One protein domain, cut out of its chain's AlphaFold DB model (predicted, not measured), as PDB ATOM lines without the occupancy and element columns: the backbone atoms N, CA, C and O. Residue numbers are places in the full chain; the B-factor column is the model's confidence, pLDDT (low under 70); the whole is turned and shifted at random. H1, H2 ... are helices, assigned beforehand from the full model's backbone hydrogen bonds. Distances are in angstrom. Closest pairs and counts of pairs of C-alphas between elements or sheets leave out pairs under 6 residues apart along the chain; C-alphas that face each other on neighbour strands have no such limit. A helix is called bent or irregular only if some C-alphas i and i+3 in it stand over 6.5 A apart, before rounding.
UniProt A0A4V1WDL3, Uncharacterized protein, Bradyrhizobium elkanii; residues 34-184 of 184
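What this domain is: This is residues 34 to 184 of the 184 residues of an uncharacterized protein of Bradyrhizobium elkanii (UniProt A0A4V1WDL3). Two long helices, H2 and the arm H5b of the bent helix H5, lie side by side as a long rod. H1 slants across H2 near one end, and H3, H4 and the arm H5a gather round the other end of H2 as a small head. The printed part has 151 residues with five named helices, H1 to H5 in chain order, and no named strand; the class is all helix. It is extended, with a radius of gyration of the C-alphas of 23.5 A and spans of 79 by 28 by 26 A.

Where its parts are: H1, residues 35 to 49, begins at C-alpha 35 (180.017, 126.918, 102.900) and measures 21.1 A. H2, residues 54 to 97, measures 64.4 A. H3, residues 103 to 122, measures 29.9 A and is irregular: C-alphas 104 and 107 are 7.4 A apart. H4, residues 124 to 136, measures 18.5 A. H5, residues 141 to 182, was assigned as one helix by its hydrogen bonds, but is bent, with C-alphas 151 and 154 7.9 A apart. Its arms are H5a, residues 141 to 151, 15.3 A, and H5b, residues 154 to 182, 42.3 A, ending at C-alpha 182 (187.926, 149.864, 127.822).

How they stand to each other: H2 is the hub; helix packing is mostly crossed, with 1 of 5 touching pairs at a shallow tilt. With residues 60 to 68 alone H2 touches H1, at a steep tilt of 48 degrees, the closest C-alphas being Gln 42 and Ala 64, 5.2 A. With residues 56 to 77 alone it touches H5b, opposite ways at a shallow tilt of 17 degrees, Ile 63 to Arg 170, 5.6 A between closest C-alphas. H2 and H3 form a helical hairpin, closest C-alphas Glu 90 and Ala 117, 5.1 A. H2 touches H5a, C-alphas of His 84 and Val 148 closest at 5.4 A. H3 touches H4, C-alphas of Trp 120 and Ala 127 closest at 4.1 A. H5a and H5b are about perpendicular, at 80 degrees. Every O i to N i+4 pair is within hydrogen-bond range in H1, H2, H4, H5a and H5b; in H3, 13 of 16 are.

The domain as a whole: The C-alphas farthest apart, Ala 102 and Arg 184, are 79.9 A apart. The printed part has no cut, and its four links are tight. Mean pLDDT of the printed part is 93.9; residue 184, the chain's last, is under 70.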
ATOM      1  N   SER A  34     176.267 128.657 100.465       94.75
ATOM      2  CA  SER A  34     177.658 128.265 100.205       94.75
ATOM      3  C   SER A  34     178.475 128.246 101.495       94.75
ATOM      4  O   SER A  34     178.590 129.268 102.176       94.75
ATOM      5  N   LEU A  35     179.088 127.095 101.782       94.31
ATOM      6  CA  LEU A  35     180.017 126.918 102.900       94.31
ATOM      7  C   LEU A  35     181.233 127.843 102.787       94.31
ATOM      8  O   LEU A  35     181.646 128.453 103.769       94.31
ATOM      9  N   GLU A  36     181.760 128.009 101.575       95.06
ATOM     10  CA  GLU A  36     182.865 128.928 101.300       95.06
ATOM     11  C   GLU A  36     182.475 130.377 101.621       95.06
ATOM     12  O   GLU A  36     183.209 131.087 102.306       95.06
ATOM     13  N   ALA A  37     181.283 130.809 101.194       95.44
ATOM     14  CA  ALA A  37     180.800 132.159 101.469       95.44
ATOM     15  C   ALA A  37     180.550 132.400 102.966       95.44
ATOM     16  O   ALA A  37     180.758 133.518 103.446       95.44
ATOM     17  N   TYR A  38     180.102 131.372 103.692       95.12
ATOM     18  CA  TYR A  38     179.964 131.420 105.146       95.12
ATOM     19  C   TYR A  38     181.332 131.598 105.817       95.12
ATOM     20  O   TYR A  38     181.514 132.547 106.580       95.12
ATOM     21  N   HIS A  39     182.322 130.766 105.478       93.12
ATOM     22  CA  HIS A  39     183.660 130.881 106.059       93.12
ATOM     23  C   HIS A  39     184.335 132.205 105.705       93.12
ATOM     24  O   HIS A  39     184.964 132.812 106.565       93.12
ATOM     25  N   ALA A  40     184.156 132.710 104.482       94.44
ATOM     26  CA  ALA A  40     184.663 134.024 104.100       94.44
ATOM     27  C   ALA A  40     184.069 135.145 104.973       94.44
ATOM     28  O   ALA A  40     184.801 136.028 105.422       94.44
ATOM     29  N   LEU A  41     182.760 135.099 105.261       95.56
ATOM     30  CA  LEU A  41     182.123 136.052 106.177       95.56
ATOM     31  C   LEU A  41     182.678 135.910 107.597       95.56
ATOM     32  O   LEU A  41     183.023 136.910 108.221       95.56
ATOM     33  N   GLN A  42     182.762 134.681 108.098       93.44
ATOM     34  CA  GLN A  42     183.255 134.383 109.437       93.44
ATOM     35  C   GLN A  42     184.684 134.904 109.631       93.44
ATOM     36  O   GLN A  42     184.949 135.638 110.580       93.44
ATOM     37  N   GLN A  43     185.584 134.609 108.690       91.94
ATOM     38  CA  GLN A  43     186.967 135.084 108.724       91.94
ATOM     39  C   GLN A  43     187.052 136.611 108.661       91.94
ATOM     40  O   GLN A  43     187.847 137.208 109.384       91.94
ATOM     41  N   ALA A  44     186.206 137.262 107.856       94.94
ATOM     42  CA  ALA A  44     186.149 138.720 107.816       94.94
ATOM     43  C   ALA A  44     185.717 139.320 109.164       94.94
ATOM     44  O   ALA A  44     186.326 140.283 109.622       94.94
ATOM     45  N   VAL A  45     184.717 138.728 109.825       95.31
ATOM     46  CA  VAL A  45     184.276 139.142 111.168       95.31
ATOM     47  C   VAL A  45     185.385 138.933 112.201       95.31
ATOM     48  O   VAL A  45     185.628 139.810 113.027       95.31
ATOM     49  N   PHE A  46     186.086 137.799 112.152       93.62
ATOM     50  CA  PHE A  46     187.155 137.481 113.101       93.62
ATOM     51  C   PHE A  46     188.344 138.429 112.950       93.62
ATOM     52  O   PHE A  46     188.871 138.922 113.947       93.62
ATOM     53  N   ALA A  47     188.733 138.719 111.707       93.56
ATOM     54  CA  ALA A  47     189.802 139.659 111.398       93.56
ATOM     55  C   ALA A  47     189.458 141.097 111.820       93.56
ATOM     56  O   ALA A  47     190.327 141.800 112.330       93.56
ATOM     57  N   ASP A  48     188.205 141.526 111.637       95.06
ATOM     58  CA  ASP A  48     187.754 142.874 112.005       95.06
ATOM     59  C   ASP A  48     187.674 143.062 113.527       95.06
ATOM     60  O   ASP A  48     188.156 144.055 114.072       95.06
ATOM     61  N   ILE A  49     187.121 142.077 114.242       95.25
ATOM     62  CA  ILE A  49     186.969 142.158 115.699       95.25
ATOM     63  C   ILE A  49     188.304 141.925 116.413       95.25
ATOM     64  O   ILE A  49     188.558 142.570 117.436       95.25
ATOM     65  N   ALA A  50     189.153 141.029 115.899       93.75
ATOM     66  CA  ALA A  50     190.426 140.620 116.497       93.75
ATOM     67  C   ALA A  50     190.297 140.265 118.000       93.75
ATOM     68  O   ALA A  50     190.841 140.976 118.856       93.75
ATOM     69  N   PRO A  51     189.524 139.218 118.352       92.12
ATOM     70  CA  PRO A  51     189.250 138.846 119.741       92.12
ATOM     71  C   PRO A  51     190.522 138.525 120.543       92.12
ATOM     72  O   PRO A  51     191.406 137.802 120.088       92.12
ATOM     73  N   ARG A  52     190.606 139.053 121.773       91.00
ATOM     74  CA  ARG A  52     191.810 138.999 122.635       91.00
ATOM     75  C   ARG A  52     191.706 138.034 123.815       91.00
ATOM     76  O   ARG A  52     192.643 137.899 124.598       91.00
ATOM     77  N   SER A  53     190.548 137.413 124.011       89.12
ATOM     78  CA  SER A  53     190.294 136.484 125.113       89.12
ATOM     79  C   SER A  53     189.289 135.416 124.698       89.12
ATOM     80  O   SER A  53     188.536 135.623 123.751       89.12
ATOM     81  N   ALA A  54     189.241 134.294 125.422       87.88
ATOM     82  CA  ALA A  54     188.292 133.211 125.141       87.88
ATOM     83  C   ALA A  54     186.832 133.697 125.109       87.88
ATOM     84  O   ALA A  54     186.052 133.281 124.261       87.88
ATOM     85  N   LEU A  55     186.472 134.636 125.988       90.19
ATOM     86  CA  LEU A  55     185.131 135.208 125.987       90.19
ATOM     87  C   LEU A  55     184.887 136.122 124.781       90.19
ATOM     88  O   LEU A  55     183.816 136.061 124.193       90.19
ATOM     89  N   GLU A  56     185.872 136.929 124.369       93.50
ATOM     90  CA  GLU A  56     185.755 137.694 123.119       93.50
ATOM     91  C   GLU A  56     185.606 136.766 121.911       93.50
ATOM     92  O   GLU A  56     184.826 137.074 121.018       93.50
ATOM     93  N   TRP A  57     186.287 135.618 121.895       91.81
ATOM     94  CA  TRP A  57     186.124 134.615 120.843       91.81
ATOM     95  C   TRP A  57     184.697 134.071 120.774       91.81
ATOM     96  O   TRP A  57     184.116 134.082 119.693       91.81
ATOM     97  N   LEU A  58     184.102 133.686 121.908       91.06
ATOM     98  CA  LEU A  58     182.704 133.233 121.953       91.06
ATOM     99  C   LEU A  58     181.741 134.306 121.420       91.06
ATOM    100  O   LEU A  58     180.927 134.025 120.546       91.06
ATOM    101  N   LEU A  59     181.898 135.558 121.865       94.56
ATOM    102  CA  LEU A  59     181.080 136.676 121.380       94.56
ATOM    103  C   LEU A  59     181.286 136.932 119.877       94.56
ATOM    104  O   LEU A  59     180.347 137.289 119.169       94.56
ATOM    105  N   THR A  60     182.510 136.754 119.377       94.94
ATOM    106  CA  THR A  60     182.853 136.938 117.958       94.94
ATOM    107  C   THR A  60     182.213 135.853 117.088       94.94
ATOM    108  O   THR A  60     181.702 136.166 116.011       94.94
ATOM    109  N   ILE A  61     182.189 134.599 117.555       92.62
ATOM    110  CA  ILE A  61     181.490 133.488 116.891       92.62
ATOM    111  C   ILE A  61     179.997 133.815 116.767       92.62
ATOM    112  O   ILE A  61     179.458 133.781 115.662       92.62
ATOM    113  N   ASP A  62     179.358 134.253 117.856       94.75
ATOM    114  CA  ASP A  62     177.948 134.662 117.836       94.75
ATOM    115  C   ASP A  62     177.693 135.831 116.869       94.75
ATOM    116  O   ASP A  62     176.680 135.874 116.170       94.75
ATOM    117  N   ILE A  63     178.616 136.796 116.778       96.88
ATOM    118  CA  ILE A  63     178.510 137.913 115.826       96.88
ATOM    119  C   ILE A  63     178.606 137.429 114.371       96.88
ATOM    120  O   ILE A  63     177.899 137.970 113.508       96.88
ATOM    121  N   ALA A  64     179.454 136.437 114.084       95.06
ATOM    122  CA  ALA A  64     179.554 135.833 112.758       95.06
ATOM    123  C   ALA A  64     178.251 135.110 112.382       95.06
ATOM    124  O   ALA A  64     177.703 135.380 111.308       95.06
ATOM    125  N   GLU A  65     177.696 134.308 113.298       94.62
ATOM    126  CA  GLU A  65     176.400 133.636 113.125       94.62
ATOM    127  C   GLU A  65     175.268 134.634 112.875       94.62
ATOM    128  O   GLU A  65     174.588 134.572 111.850       94.62
ATOM    129  N   LEU A  66     175.118 135.640 113.742       96.81
ATOM    130  CA  LEU A  66     174.093 136.679 113.588       96.81
ATOM    131  C   LEU A  66     174.241 137.437 112.263       96.81
ATOM    132  O   LEU A  66     173.253 137.851 111.656       96.81
ATOM    133  N   SER A  67     175.472 137.642 111.793       97.12
ATOM    134  CA  SER A  67     175.722 138.294 110.505       97.12
ATOM    135  C   SER A  67     175.304 137.415 109.326       97.12
ATOM    136  O   SER A  67     174.747 137.939 108.353       97.12
ATOM    137  N   TRP A  68     175.504 136.099 109.424       96.75
ATOM    138  CA  TRP A  68     175.001 135.141 108.444       96.75
ATOM    139  C   TRP A  68     173.468 135.083 108.447       96.75
ATOM    140  O   TRP A  68     172.848 135.205 107.389       96.75
ATOM    141  N   GLU A  69     172.839 135.022 109.623       96.19
ATOM    142  CA  GLU A  69     171.379 135.046 109.768       96.19
ATOM    143  C   GLU A  69     170.754 136.311 109.171       96.19
ATOM    144  O   GLU A  69     169.787 136.228 108.416       96.19
ATOM    145  N   ILE A  70     171.332 137.491 109.421       97.38
ATOM    146  CA  ILE A  70     170.851 138.749 108.827       97.38
ATOM    147  C   ILE A  70     170.885 138.682 107.295       97.38
ATOM    148  O   ILE A  70     169.948 139.141 106.634       97.38
ATOM    149  N   ARG A  71     171.955 138.127 106.708       95.94
ATOM    150  CA  ARG A  71     172.048 137.929 105.254       95.94
ATOM    151  C   ARG A  71     170.968 136.963 104.770       95.94
ATOM    152  O   ARG A  71     170.250 137.297 103.827       95.94
ATOM    153  N   ARG A  72     170.821 135.815 105.432       95.75
ATOM    154  CA  ARG A  72     169.810 134.794 105.133       95.75
ATOM    155  C   ARG A  72     168.399 135.372 105.167       95.75
ATOM    156  O   ARG A  72     167.666 135.240 104.192       95.75
ATOM    157  N   TYR A  73     168.025 136.078 106.231       96.56
ATOM    158  CA  TYR A  73     166.696 136.676 106.362       96.56
ATOM    159  C   TYR A  73     166.408 137.699 105.263       96.56
ATOM    160  O   TYR A  73     165.297 137.730 104.745       96.56
ATOM    161  N   ARG A  74     167.397 138.499 104.843       95.44
ATOM    162  CA  ARG A  74     167.227 139.435 103.716       95.44
ATOM    163  C   ARG A  74     166.954 138.713 102.399       95.44
ATOM    164  O   ARG A  74     166.076 139.145 101.656       95.44
ATOM    165  N   LEU A  75     167.691 137.635 102.125       94.50
ATOM    166  CA  LEU A  75     167.516 136.838 100.909       94.50
ATOM    167  C   LEU A  75     166.165 136.121 100.904       94.50
ATOM    168  O   LEU A  75     165.426 136.231  99.930       94.50
ATOM    169  N   LEU A  76     165.805 135.461 102.007       94.19
ATOM    170  CA  LEU A  76     164.520 134.770 102.142       94.19
ATOM    171  C   LEU A  76     163.337 135.739 102.058       94.19
ATOM    172  O   LEU A  76     162.363 135.447 101.370       94.19
ATOM    173  N   ARG A  77     163.437 136.921 102.681       94.31
ATOM    174  CA  ARG A  77     162.422 137.978 102.565       94.31
ATOM    175  C   ARG A  77     162.231 138.417 101.113       94.31
ATOM    176  O   ARG A  77     161.103 138.651 100.703       94.31
ATOM    177  N   HIS A  78     163.306 138.529 100.329       92.06
ATOM    178  CA  HIS A  78     163.193 138.881  98.913       92.06
ATOM    179  C   HIS A  78     162.591 137.741  98.080       92.06
ATOM    180  O   HIS A  78     161.651 137.977  97.330       92.06
ATOM    181  N   ALA A  79     163.053 136.502  98.275       91.12
ATOM    182  CA  ALA A  79     162.501 135.331  97.592       91.12
ATOM    183  C   ALA A  79     160.998 135.137  97.872       91.12
ATOM    184  O   ALA A  79     160.242 134.754  96.983       91.12
ATOM    185  N   LEU A  80     160.555 135.454  99.091       91.88
ATOM    186  CA  LEU A  80     159.147 135.449  99.474       91.88
ATOM    187  C   LEU A  80     158.320 136.467  98.677       91.88
ATOM    188  O   LEU A  80     157.204 136.149  98.270       91.88
ATOM    189  N   LEU A  81     158.839 137.684  98.477       91.81
ATOM    190  CA  LEU A  81     158.141 138.715  97.702       91.81
ATOM    191  C   LEU A  81     157.961 138.285  96.245       91.81
ATOM    192  O   LEU A  81     156.893 138.511  95.687       91.81
ATOM    193  N   GLU A  82     158.955 137.617  95.658       90.81
ATOM    194  CA  GLU A  82     158.843 137.058  94.304       90.81
ATOM    195  C   GLU A  82     157.764 135.971  94.211       90.81
ATOM    196  O   GLU A  82     157.020 135.911  93.233       90.81
ATOM    197  N   ASP A  83     157.621 135.138  95.245       92.00
ATOM    198  CA  ASP A  83     156.540 134.152  95.296       92.00
ATOM    199  C   ASP A  83     155.155 134.813  95.377       92.00
ATOM    200  O   ASP A  83     154.253 134.495  94.602       92.00
ATOM    201  N   HIS A  84     155.007 135.815  96.247       94.69
ATOM    202  CA  HIS A  84     153.767 136.585  96.359       94.69
ATOM    203  C   HIS A  84     153.475 137.398  95.096       94.69
ATOM    204  O   HIS A  84     152.315 137.632  94.773       94.69
ATOM    205  N   ARG A  85     154.500 137.793  94.335       94.81
ATOM    206  CA  ARG A  85     154.328 138.457  93.041       94.81
ATOM    207  C   ARG A  85     153.620 137.560  92.039       94.81
ATOM    208  O   ARG A  85     152.654 138.001  91.423       94.81
ATOM    209  N   GLN A  86     154.000 136.289  91.955       94.62
ATOM    210  CA  GLN A  86     153.279 135.315  91.134       94.62
ATOM    211  C   GLN A  86     151.812 135.163  91.585       94.62
ATOM    212  O   GLN A  86     150.906 135.132  90.753       94.62
ATOM    213  N   GLN A  87     151.565 135.111  92.898       94.56
ATOM    214  CA  GLN A  87     150.210 135.007  93.456       94.56
ATOM    215  C   GLN A  87     149.363 136.258  93.163       94.56
ATOM    216  O   GLN A  87     148.187 136.142  92.811       94.56
ATOM    217  N   ALA A  88     149.954 137.450  93.242       95.81
ATOM    218  CA  ALA A  88     149.307 138.710  92.890       95.81
ATOM    219  C   ALA A  88     148.940 138.767  91.398       95.81
ATOM    220  O   ALA A  88     147.827 139.176  91.063       95.81
ATOM    221  N   ILE A  89     149.825 138.293  90.514       96.56
ATOM    222  CA  ILE A  89     149.545 138.146  89.078       96.56
ATOM    223  C   ILE A  89     148.370 137.185  88.852       96.56
ATOM    224  O   ILE A  89     147.428 137.536  88.142       96.56
ATOM    225  N   GLU A  90     148.365 136.011  89.492       95.62
ATOM    226  CA  GLU A  90     147.247 135.057  89.402       95.62
ATOM    227  C   GLU A  90     145.929 135.683  89.886       95.62
ATOM    228  O   GLU A  90     144.895 135.555  89.227       95.62
ATOM    229  N   ALA A  91     145.952 136.393  91.016       94.38
ATOM    230  CA  ALA A  91     144.781 137.063  91.569       94.38
ATOM    231  C   ALA A  91     144.252 138.168  90.640       94.38
ATOM    232  O   ALA A  91     143.042 138.267  90.434       94.38
ATOM    233  N   ALA A  92     145.136 138.979  90.053       95.31
ATOM    234  CA  ALA A  92     144.764 140.016  89.093       95.31
ATOM    235  C   ALA A  92     144.179 139.413  87.807       95.31
ATOM    236  O   ALA A  92     143.111 139.836  87.365       95.31
ATOM    237  N   LEU A  93     144.805 138.364  87.265       95.06
ATOM    238  CA  LEU A  93     144.290 137.643  86.102       95.06
ATOM    239  C   LEU A  93     142.911 137.043  86.377       95.06
ATOM    240  O   LEU A  93     142.014 137.206  85.560       95.06
ATOM    241  N   ARG A  94     142.675 136.443  87.551       93.81
ATOM    242  CA  ARG A  94     141.347 135.912  87.918       93.81
ATOM    243  C   ARG A  94     140.254 136.977  87.902       93.81
ATOM    244  O   ARG A  94     139.130 136.680  87.500       93.81
ATOM    245  N   ARG A  95     140.570 138.207  88.325       92.62
ATOM    246  CA  ARG A  95     139.630 139.342  88.320       92.62
ATOM    247  C   ARG A  95     139.259 139.802  86.905       92.62
ATOM    248  O   ARG A  95     138.276 140.520  86.769       92.62
ATOM    249  N   ILE A  96     140.009 139.396  85.879       92.69
ATOM    250  CA  ILE A  96     139.760 139.734  84.471       92.69
ATOM    251  C   ILE A  96     139.215 138.517  83.708       92.69
ATOM    252  O   ILE A  96     138.201 138.623  83.030       92.69
ATOM    253  N   ASP A  97     139.862 137.356  83.846       90.06
ATOM    254  CA  ASP A  97     139.594 136.132  83.080       90.06
ATOM    255  C   ASP A  97     138.298 135.429  83.483       90.06
ATOM    256  O   ASP A  97     137.663 134.789  82.652       90.06
ATOM    257  N   LEU A  98     137.911 135.501  84.762       89.31
ATOM    258  CA  LEU A  98     136.762 134.745  85.273       89.31
ATOM    259  C   LEU A  98     135.453 135.539  85.239       89.31
ATOM    260  O   LEU A  98     134.388 134.993  85.545       89.31
ATOM    261  N   VAL A  99     135.508 136.823  84.881       89.31
ATOM    262  CA  VAL A  99     134.321 137.675  84.790       89.31
ATOM    263  C   VAL A  99     133.471 137.218  83.609       89.31
ATOM    264  O   VAL A  99     133.931 137.171  82.475       89.31
ATOM    265  N   GLY A 100     132.210 136.874  83.879       86.94
ATOM    266  CA  GLY A 100     131.270 136.423  82.849       86.94
ATOM    267  C   GLY A 100     131.434 134.961  82.413       86.94
ATOM    268  O   GLY A 100     130.666 134.508  81.570       86.94
ATOM    269  N   ILE A 101     132.367 134.204  83.004       90.56
ATOM    270  CA  ILE A 101     132.512 132.769  82.730       90.56
ATOM    271  C   ILE A 101     131.375 131.987  83.398       90.56
ATOM    272  O   ILE A 101     131.137 132.107  84.609       90.56
ATOM    273  N   ALA A 102     130.685 131.169  82.601       90.69
ATOM    274  CA  ALA A 102     129.606 130.311  83.075       90.69
ATOM    275  C   ALA A 102     130.123 129.295  84.119       90.69
ATOM    276  O   ALA A 102     131.270 128.846  84.009       90.69
ATOM    277  N   PRO A 103     129.331 128.949  85.155       90.19
ATOM    278  CA  PRO A 103     129.781 128.112  86.271       90.19
ATOM    279  C   PRO A 103     130.461 126.801  85.860       90.19
ATOM    280  O   PRO A 103     131.462 126.429  86.466       90.19
ATOM    281  N   GLU A 104     129.959 126.147  84.817       93.12
ATOM    282  CA  GLU A 104     130.455 124.882  84.275       93.12
ATOM    283  C   GLU A 104     131.875 124.962  83.687       93.12
ATOM    284  O   GLU A 104     132.568 123.952  83.659       93.12
ATOM    285  N   PHE A 105     132.343 126.151  83.288       91.94
ATOM    286  CA  PHE A 105     133.689 126.360  82.730       91.94
ATOM    287  C   PHE A 105     134.655 127.042  83.709       91.94
ATOM    288  O   PHE A 105     135.824 127.261  83.383       91.94
ATOM    289  N   LYS A 106     134.200 127.405  84.917       90.31
ATOM    290  CA  LYS A 106     135.024 128.164  85.874       90.31
ATOM    291  C   LYS A 106     136.279 127.421  86.313       90.31
ATOM    292  O   LYS A 106     137.298 128.067  86.560       90.31
ATOM    293  N   GLU A 107     136.219 126.099  86.441       90.81
ATOM    294  CA  GLU A 107     137.369 125.306  86.879       90.81
ATOM    295  C   GLU A 107     138.467 125.267  85.809       90.81
ATOM    296  O   GLU A 107     139.631 125.543  86.112       90.81
ATOM    297  N   ASP A 108     138.090 125.029  84.552       92.69
ATOM    298  CA  ASP A 108     139.020 125.036  83.420       92.69
ATOM    299  C   ASP A 108     139.637 126.421  83.213       92.69
ATOM    300  O   ASP A 108     140.858 126.545  83.084       92.69
ATOM    301  N   ALA A 109     138.822 127.478  83.288       91.50
ATOM    302  CA  ALA A 109     139.308 128.853  83.225       91.50
ATOM    303  C   ALA A 109     140.277 129.165  84.380       91.50
ATOM    304  O   ALA A 109     141.347 129.730  84.162       91.50
ATOM    305  N   SER A 110     139.973 128.714  85.602       91.88
ATOM    306  CA  SER A 110     140.858 128.891  86.762       91.88
ATOM    307  C   SER A 110     142.194 128.165  86.595       91.88
ATOM    308  O   SER A 110     143.235 128.678  87.016       91.88
ATOM    309  N   ARG A 111     142.180 126.974  85.983       93.56
ATOM    310  CA  ARG A 111     143.390 126.207  85.670       93.56
ATOM    311  C   ARG A 111     144.239 126.923  84.626       93.56
ATOM    312  O   ARG A 111     145.449 127.033  84.811       93.56
ATOM    313  N   HIS A 112     143.607 127.457  83.582       92.81
ATOM    314  CA  HIS A 112     144.285 128.245  82.557       92.81
ATOM    315  C   HIS A 112     144.922 129.514  83.141       92.81
ATOM    316  O   HIS A 112     146.108 129.759  82.929       92.81
ATOM    317  N   THR A 113     144.193 130.267  83.973       94.00
ATOM    318  CA  THR A 113     144.732 131.450  84.661       94.00
ATOM    319  C   THR A 113     145.939 131.111  85.541       94.00
ATOM    320  O   THR A 113     146.939 131.829  85.512       94.00
ATOM    321  N   ARG A 114     145.896 129.998  86.287       93.69
ATOM    322  CA  ARG A 114     147.047 129.546  87.086       93.69
ATOM    323  C   ARG A 114     148.253 129.215  86.207       93.69
ATOM    324  O   ARG A 114     149.373 129.582  86.548       93.69
ATOM    325  N   GLN A 115     148.034 128.546  85.075       94.31
ATOM    326  CA  GLN A 115     149.111 128.233  84.139       94.31
ATOM    327  C   GLN A 115     149.733 129.503  83.546       94.31
ATOM    328  O   GLN A 115     150.954 129.588  83.468       94.31
ATOM    329  N   ASN A 116     148.924 130.509  83.205       93.38
ATOM    330  CA  ASN A 116     149.426 131.797  82.726       93.38
ATOM    331  C   ASN A 116     150.279 132.502  83.790       93.38
ATOM    332  O   ASN A 116     151.366 132.983  83.482       93.38
ATOM    333  N   ALA A 117     149.840 132.506  85.052       94.50
ATOM    334  CA  ALA A 117     150.624 133.066  86.153       94.50
ATOM    335  C   ALA A 117     151.946 132.314  86.395       94.50
ATOM    336  O   ALA A 117     152.950 132.933  86.741       94.50
ATOM    337  N   LEU A 118     151.985 130.994  86.181       94.00
ATOM    338  CA  LEU A 118     153.238 130.229  86.206       94.00
ATOM    339  C   LEU A 118     154.156 130.618  85.040       94.00
ATOM    340  O   LEU A 118     155.344 130.852  85.258       94.00
ATOM    341  N   SER A 119     153.607 130.745  83.830       95.12
ATOM    342  CA  SER A 119     154.361 131.163  82.644       95.12
ATOM    343  C   SER A 119     154.956 132.563  82.798       95.12
ATOM    344  O   SER A 119     156.080 132.777  82.357       95.12
ATOM    345  N   TRP A 120     154.271 133.482  83.492       95.12
ATOM    346  CA  TRP A 120     154.814 134.804  83.840       95.12
ATOM    347  C   TRP A 120     156.163 134.711  84.576       95.12
ATOM    348  O   TRP A 120     157.040 135.541  84.363       95.12
ATOM    349  N   ARG A 121     156.375 133.682  85.407       91.06
ATOM    350  CA  ARG A 121     157.631 133.508  86.154       91.06
ATOM    351  C   ARG A 121     158.752 132.889  85.320       91.06
ATOM    352  O   ARG A 121     159.922 133.151  85.586       91.06
ATOM    353  N   SER A 122     158.416 132.022  84.366       93.31
ATOM    354  CA  SER A 122     159.398 131.227  83.615       93.31
ATOM    355  C   SER A 122     159.720 131.767  82.222       93.31
ATOM    356  O   SER A 122     160.761 131.414  81.674       93.31
ATOM    357  N   ASP A 123     158.844 132.586  81.639       96.12
ATOM    358  CA  ASP A 123     158.961 133.090  80.271       96.12
ATOM    359  C   ASP A 123     158.840 134.621  80.240       96.12
ATOM    360  O   ASP A 123     157.807 135.198  80.576       96.12
ATOM    361  N   HIS A 124     159.912 135.281  79.799       93.75
ATOM    362  CA  HIS A 124     159.993 136.738  79.712       93.75
ATOM    363  C   HIS A 124     159.011 137.350  78.695       93.75
ATOM    364  O   HIS A 124     158.511 138.457  78.917       93.75
ATOM    365  N   SER A 125     158.715 136.644  77.598       96.12
ATOM    366  CA  SER A 125     157.729 137.098  76.611       96.12
ATOM    367  C   SER A 125     156.332 137.048  77.217       96.12
ATOM    368  O   SER A 125     155.623 138.056  77.221       96.12
ATOM    369  N   ALA A 126     155.978 135.912  77.829       95.25
ATOM    370  CA  ALA A 126     154.711 135.755  78.538       95.25
ATOM    371  C   ALA A 126     154.565 136.784  79.668       95.25
ATOM    372  O   ALA A 126     153.496 137.369  79.832       95.25
ATOM    373  N   ALA A 127     155.640 137.052  80.416       95.38
ATOM    374  CA  ALA A 127     155.640 138.058  81.471       95.38
ATOM    375  C   ALA A 127     155.262 139.444  80.933       95.38
ATOM    376  O   ALA A 127     154.361 140.090  81.465       95.38
ATOM    377  N   SER A 128     155.903 139.861  79.839       95.62
ATOM    378  CA  SER A 128     155.668 141.161  79.206       95.62
ATOM    379  C   SER A 128     154.237 141.294  78.677       95.62
ATOM    380  O   SER A 128     153.591 142.322  78.882       95.62
ATOM    381  N   GLU A 129     153.710 140.247  78.038       96.19
ATOM    382  CA  GLU A 129     152.334 140.219  77.527       96.19
ATOM    383  C   GLU A 129     151.297 140.263  78.653       96.19
ATOM    384  O   GLU A 129     150.332 141.029  78.587       96.19
ATOM    385  N   ILE A 130     151.505 139.474  79.710       96.25
ATOM    386  CA  ILE A 130     150.624 139.433  80.879       96.25
ATOM    387  C   ILE A 130     150.617 140.787  81.584       96.25
ATOM    388  O   ILE A 130     149.545 141.305  81.886       96.25
ATOM    389  N   GLU A 131     151.780 141.394  81.812       95.50
ATOM    390  CA  GLU A 131     151.872 142.698  82.473       95.50
ATOM    391  C   GLU A 131     151.233 143.814  81.634       95.50
ATOM    392  O   GLU A 131     150.483 144.628  82.177       95.50
ATOM    393  N   ALA A 132     151.439 143.822  80.313       95.88
ATOM    394  CA  ALA A 132     150.772 144.768  79.416       95.88
ATOM    395  C   ALA A 132     149.246 144.588  79.432       95.88
ATOM    396  O   ALA A 132     148.491 145.565  79.488       95.88
ATOM    397  N   ARG A 133     148.782 143.332  79.441       95.69
ATOM    398  CA  ARG A 133     147.361 143.009  79.558       95.69
ATOM    399  C   ARG A 133     146.801 143.516  80.882       95.69
ATOM    400  O   ARG A 133     145.820 144.250  80.865       95.69
ATOM    401  N   LEU A 134     147.426 143.185  82.008       96.31
ATOM    402  CA  LEU A 134     147.008 143.616  83.345       96.31
ATOM    403  C   LEU A 134     146.951 145.145  83.466       96.31
ATOM    404  O   LEU A 134     145.954 145.685  83.957       96.31
ATOM    405  N   ALA A 135     147.950 145.847  82.930       96.31
ATOM    406  CA  ALA A 135     147.990 147.305  82.917       96.31
ATOM    407  C   ALA A 135     146.804 147.922  82.159       96.31
ATOM    408  O   ALA A 135     146.249 148.922  82.614       96.31
ATOM    409  N   SER A 136     146.344 147.309  81.059       95.75
ATOM    410  CA  SER A 136     145.165 147.806  80.325       95.75
ATOM    411  C   SER A 136     143.852 147.718  81.124       95.75
ATOM    412  O   SER A 136     142.899 148.424  80.810       95.75
ATOM    413  N   TYR A 137     143.828 146.919  82.198       94.75
ATOM    414  CA  TYR A 137     142.726 146.813  83.162       94.75
ATOM    415  C   TYR A 137     142.993 147.575  84.477       94.75
ATOM    416  O   TYR A 137     142.248 147.413  85.441       94.75
ATOM    417  N   GLY A 138     144.043 148.401  84.535       93.69
ATOM    418  CA  GLY A 138     144.389 149.211  85.710       93.69
ATOM    419  C   GLY A 138     145.244 148.500  86.765       93.69
ATOM    420  O   GLY A 138     145.508 149.081  87.816       93.69
ATOM    421  N   TYR A 139     145.712 147.277  86.501       94.75
ATOM    422  CA  TYR A 139     146.676 146.574  87.353       94.75
ATOM    423  C   TYR A 139     148.099 146.880  86.884       94.75
ATOM    424  O   TYR A 139     148.776 146.039  86.293       94.75
ATOM    425  N   ASP A 140     148.535 148.118  87.102       93.31
ATOM    426  CA  ASP A 140     149.910 148.519  86.825       93.31
ATOM    427  C   ASP A 140     150.903 147.944  87.857       93.31
ATOM    428  O   ASP A 140     150.544 147.258  88.819       93.31
ATOM    429  N   GLN A 141     152.189 148.240  87.667       92.38
ATOM    430  CA  GLN A 141     153.253 147.772  88.560       92.38
ATOM    431  C   GLN A 141     153.057 148.229  90.013       92.38
ATOM    432  O   GLN A 141     153.448 147.517  90.938       92.38
ATOM    433  N   HIS A 142     152.457 149.399  90.239       93.81
ATOM    434  CA  HIS A 142     152.226 149.910  91.584       93.81
ATOM    435  C   HIS A 142     151.085 149.159  92.276       93.81
ATOM    436  O   HIS A 142     151.252 148.722  93.416       93.81
ATOM    437  N   ALA A 143     149.971 148.939  91.572       93.69
ATOM    438  CA  ALA A 143     148.844 148.150  92.056       93.69
ATOM    439  C   ALA A 143     149.255 146.701  92.361       93.69
ATOM    440  O   ALA A 143     148.906 146.165  93.415       93.69
ATOM    441  N   LEU A 144     150.056 146.087  91.485       93.94
ATOM    442  CA  LEU A 144     150.594 144.744  91.707       93.94
ATOM    443  C   LEU A 144     151.527 144.700  92.918       93.94
ATOM    444  O   LEU A 144     151.381 143.822  93.763       93.94
ATOM    445  N   ASN A 145     152.442 145.663  93.058       93.69
ATOM    446  CA  ASN A 145     153.314 145.733  94.232       93.69
ATOM    447  C   ASN A 145     152.512 145.902  95.528       93.69
ATOM    448  O   ASN A 145     152.822 145.253  96.525       93.69
ATOM    449  N   TRP A 146     151.476 146.743  95.526       93.88
ATOM    450  CA  TRP A 146     150.595 146.893  96.680       93.88
ATOM    451  C   TRP A 146     149.929 145.564  97.058       93.88
ATOM    452  O   TRP A 146     149.960 145.188  98.228       93.88
ATOM    453  N   GLU A 147     149.402 144.825  96.078       93.50
ATOM    454  CA  GLU A 147     148.783 143.514  96.299       93.50
ATOM    455  C   GLU A 147     149.797 142.517  96.886       93.50
ATOM    456  O   GLU A 147     149.489 141.831  97.860       93.50
ATOM    457  N   VAL A 148     151.034 142.497  96.373       95.25
ATOM    458  CA  VAL A 148     152.130 141.679  96.924       95.25
ATOM    459  C   VAL A 148     152.359 141.988  98.399       95.25
ATOM    460  O   VAL A 148     152.403 141.073  99.219       95.25
ATOM    461  N   PHE A 149     152.479 143.268  98.766       92.88
ATOM    462  CA  PHE A 149     152.684 143.658 100.162       92.88
ATOM    463  C   PHE A 149     151.469 143.360 101.042       92.88
ATOM    464  O   PHE A 149     151.642 142.971 102.197       92.88
ATOM    465  N   ALA A 150     150.253 143.518 100.518       93.56
ATOM    466  CA  ALA A 150     149.030 143.195 101.239       93.56
ATOM    467  C   ALA A 150     148.949 141.694 101.558       93.56
ATOM    468  O   ALA A 150     148.640 141.331 102.692       93.56
ATOM    469  N   GLN A 151     149.290 140.836 100.591       92.81
ATOM    470  CA  GLN A 151     149.303 139.381 100.756       92.81
ATOM    471  C   GLN A 151     150.463 138.910 101.651       92.81
ATOM    472  O   GLN A 151     150.266 138.075 102.529       92.81
ATOM    473  N   ALA A 152     151.660 139.484 101.488       94.06
ATOM    474  CA  ALA A 152     152.860 139.073 102.219       94.06
ATOM    475  C   ALA A 152     152.965 139.654 103.640       94.06
ATOM    476  O   ALA A 152     153.891 139.294 104.369       94.06
ATOM    477  N   ARG A 153     152.066 140.568 104.035       93.50
ATOM    478  CA  ARG A 153     152.200 141.426 105.226       93.50
ATOM    479  C   ARG A 153     152.637 140.673 106.479       93.50
ATOM    480  O   ARG A 153     153.597 141.077 107.128       93.50
ATOM    481  N   ASP A 154     151.941 139.599 106.826       93.38
ATOM    482  CA  ASP A 154     152.130 138.941 108.120       93.38
ATOM    483  C   ASP A 154     153.483 138.205 108.180       93.38
ATOM    484  O   ASP A 154     154.221 138.312 109.162       93.38
ATOM    485  N   ILE A 155     153.873 137.541 107.087       92.75
ATOM    486  CA  ILE A 155     155.181 136.880 106.969       92.75
ATOM    487  C   ILE A 155     156.301 137.929 106.861       92.75
ATOM    488  O   ILE A 155     157.385 137.753 107.421       92.75
ATOM    489  N   PHE A 156     156.046 139.055 106.195       91.81
ATOM    490  CA  PHE A 156     156.993 140.161 106.112       91.81
ATOM    491  C   PHE A 156     157.287 140.746 107.501       91.81
ATOM    492  O   PHE A 156     158.452 140.923 107.856       91.81
ATOM    493  N   LEU A 157     156.257 140.959 108.329       94.19
ATOM    494  CA  LEU A 157     156.410 141.405 109.718       94.19
ATOM    495  C   LEU A 157     157.214 140.411 110.569       94.19
ATOM    496  O   LEU A 157     158.037 140.831 111.384       94.19
ATOM    497  N   MET A 158     157.034 139.103 110.356       95.81
ATOM    498  CA  MET A 158     157.864 138.078 110.997       95.81
ATOM    499  C   MET A 158     159.346 138.242 110.616       95.81
ATOM    500  O   MET A 158     160.202 138.264 111.504       95.81
ATOM    501  N   PHE A 159     159.667 138.404 109.326       95.88
ATOM    502  CA  PHE A 159     161.049 138.627 108.878       95.88
ATOM    503  C   PHE A 159     161.651 139.924 109.425       95.88
ATOM    504  O   PHE A 159     162.819 139.924 109.818       95.88
ATOM    505  N   GLU A 160     160.878 141.009 109.504       95.00
ATOM    506  CA  GLU A 160     161.328 142.249 110.149       95.00
ATOM    507  C   GLU A 160     161.653 142.027 111.631       95.00
ATOM    508  O   GLU A 160     162.696 142.473 112.110       95.00
ATOM    509  N   GLY A 161     160.819 141.272 112.353       97.44
ATOM    510  CA  GLY A 161     161.086 140.892 113.740       97.44
ATOM    511  C   GLY A 161     162.395 140.112 113.903       97.44
ATOM    512  O   GLY A 161     163.213 140.455 114.763       97.44
ATOM    513  N   LEU A 162     162.627 139.112 113.046       97.31
ATOM    514  CA  LEU A 162     163.864 138.321 113.023       97.31
ATOM    515  C   LEU A 162     165.093 139.195 112.720       97.31
ATOM    516  O   LEU A 162     166.096 139.131 113.433       97.31
ATOM    517  N   LEU A 163     164.999 140.065 111.709       97.44
ATOM    518  CA  LEU A 163     166.068 140.988 111.323       97.44
ATOM    519  C   LEU A 163     166.416 141.968 112.444       97.44
ATOM    520  O   LEU A 163     167.591 142.118 112.783       97.44
ATOM    521  N   ILE A 164     165.410 142.615 113.034       97.88
ATOM    522  CA  ILE A 164     165.596 143.562 114.136       97.88
ATOM    523  C   ILE A 164     166.195 142.847 115.350       97.88
ATOM    524  O   ILE A 164     167.105 143.380 115.986       97.88
ATOM    525  N   GLY A 165     165.715 141.643 115.672       98.19
ATOM    526  CA  GLY A 165     166.238 140.830 116.768       98.19
ATOM    527  C   GLY A 165     167.720 140.502 116.591       98.19
ATOM    528  O   GLY A 165     168.522 140.783 117.487       98.19
ATOM    529  N   ALA A 166     168.099 139.984 115.421       98.00
ATOM    530  CA  ALA A 166     169.483 139.636 115.117       98.00
ATOM    531  C   ALA A 166     170.402 140.870 115.109       98.00
ATOM    532  O   ALA A 166     171.482 140.854 115.703       98.00
ATOM    533  N   GLN A 167     169.952 141.985 114.520       97.94
ATOM    534  CA  GLN A 167     170.705 143.243 114.508       97.94
ATOM    535  C   GLN A 167     170.922 143.803 115.914       97.94
ATOM    536  O   GLN A 167     172.046 144.172 116.250       97.94
ATOM    537  N   LYS A 168     169.877 143.831 116.753       98.31
ATOM    538  CA  LYS A 168     169.974 144.299 118.143       98.31
ATOM    539  C   LYS A 168     170.975 143.474 118.942       98.31
ATOM    540  O   LYS A 168     171.825 144.056 119.614       98.31
ATOM    541  N   ARG A 169     170.903 142.141 118.843       98.25
ATOM    542  CA  ARG A 169     171.855 141.237 119.505       98.25
ATOM    543  C   ARG A 169     173.276 141.496 119.024       98.25
ATOM    544  O   ARG A 169     174.150 141.724 119.847       98.25
ATOM    545  N   ARG A 170     173.497 141.585 117.710       97.94
ATOM    546  CA  ARG A 170     174.828 141.854 117.153       97.94
ATOM    547  C   ARG A 170     175.409 143.173 117.663       97.94
ATOM    548  O   ARG A 170     176.556 143.216 118.091       97.94
ATOM    549  N   THR A 171     174.615 144.245 117.658       98.12
ATOM    550  CA  THR A 171     175.031 145.546 118.200       98.12
ATOM    551  C   THR A 171     175.337 145.472 119.694       98.12
ATOM    552  O   THR A 171     176.279 146.115 120.147       98.12
ATOM    553  N   TYR A 172     174.564 144.706 120.464       98.25
ATOM    554  CA  TYR A 172     174.830 144.490 121.884       98.25
ATOM    555  C   TYR A 172     176.167 143.769 122.112       98.25
ATOM    556  O   TYR A 172     176.979 144.251 122.896       98.25
ATOM    557  N   LEU A 173     176.436 142.677 121.389       98.00
ATOM    558  CA  LEU A 173     177.682 141.913 121.534       98.00
ATOM    559  C   LEU A 173     178.919 142.740 121.152       98.00
ATOM    560  O   LEU A 173     179.927 142.687 121.850       98.00
ATOM    561  N   LEU A 174     178.831 143.558 120.099       97.38
ATOM    562  CA  LEU A 174     179.909 144.484 119.728       97.38
ATOM    563  C   LEU A 174     180.208 145.483 120.858       97.38
ATOM    564  O   LEU A 174     181.360 145.648 121.250       97.38
ATOM    565  N   LYS A 175     179.166 146.084 121.449       97.25
ATOM    566  CA  LYS A 175     179.319 146.998 122.593       97.25
ATOM    567  C   LYS A 175     179.912 146.312 123.823       97.25
ATOM    568  O   LYS A 175     180.663 146.942 124.565       97.25
ATOM    569  N   GLU A 176     179.566 145.051 124.057       96.75
ATOM    570  CA  GLU A 176     180.105 144.257 125.163       96.75
ATOM    571  C   GLU A 176     181.612 144.015 124.994       96.75
ATOM    572  O   GLU A 176     182.375 144.171 125.950       96.75
ATOM    573  N   ILE A 177     182.063 143.705 123.772       95.94
ATOM    574  CA  ILE A 177     183.492 143.580 123.451       95.94
ATOM    575  C   ILE A 177     184.217 144.909 123.702       95.94
ATOM    576  O   ILE A 177     185.230 144.928 124.405       95.94
ATOM    577  N   ASP A 178     183.684 146.023 123.197       95.75
ATOM    578  CA  ASP A 178     184.281 147.352 123.394       95.75
ATOM    579  C   ASP A 178     184.354 147.737 124.878       95.75
ATOM    580  O   ASP A 178     185.380 148.220 125.359       95.75
ATOM    581  N   SER A 179     183.291 147.468 125.637       94.62
ATOM    582  CA  SER A 179     183.230 147.764 127.073       94.62
ATOM    583  C   SER A 179     184.291 146.989 127.853       94.62
ATOM    584  O   SER A 179     184.975 147.555 128.703       94.62
ATOM    585  N   ARG A 180     184.495 145.706 127.528       92.19
ATOM    586  CA  ARG A 180     185.534 144.865 128.148       92.19
ATOM    587  C   ARG A 180     186.944 145.334 127.832       92.19
ATOM    588  O   ARG A 180     187.827 145.196 128.677       92.19
ATOM    589  N   ARG A 181     187.159 145.870 126.631       93.38
ATOM    590  CA  ARG A 181     188.451 146.422 126.208       93.38
ATOM    591  C   ARG A 181     188.770 147.734 126.910       93.38
ATOM    592  O   ARG A 181     189.924 147.940 127.247       93.38
ATOM    593  N   ASN A 182     187.764 148.572 127.150       91.44
ATOM    594  CA  ASN A 182     187.926 149.864 127.822       91.44
ATOM    595  C   ASN A 182     187.989 149.757 129.356       91.44
ATOM    596  O   ASN A 182     188.409 150.701 130.016       91.44
ATOM    597  N   ALA A 183     187.543 148.636 129.930       85.00
ATOM    598  CA  ALA A 183     187.600 148.372 131.369       85.00
ATOM    599  C   ALA A 183     188.942 147.771 131.842       85.00
ATOM    600  O   ALA A 183     189.105 147.532 133.040       85.00
ATOM    601  N   ARG A 184     189.868 147.485 130.920       59.22
ATOM    602  CA  ARG A 184     191.225 146.983 131.184       59.22
ATOM    603  C   ARG A 184     192.250 148.068 130.898       59.22
ATOM    604  O   ARG A 184     193.253 148.098 131.640       59.22
TER     605      ARG A 184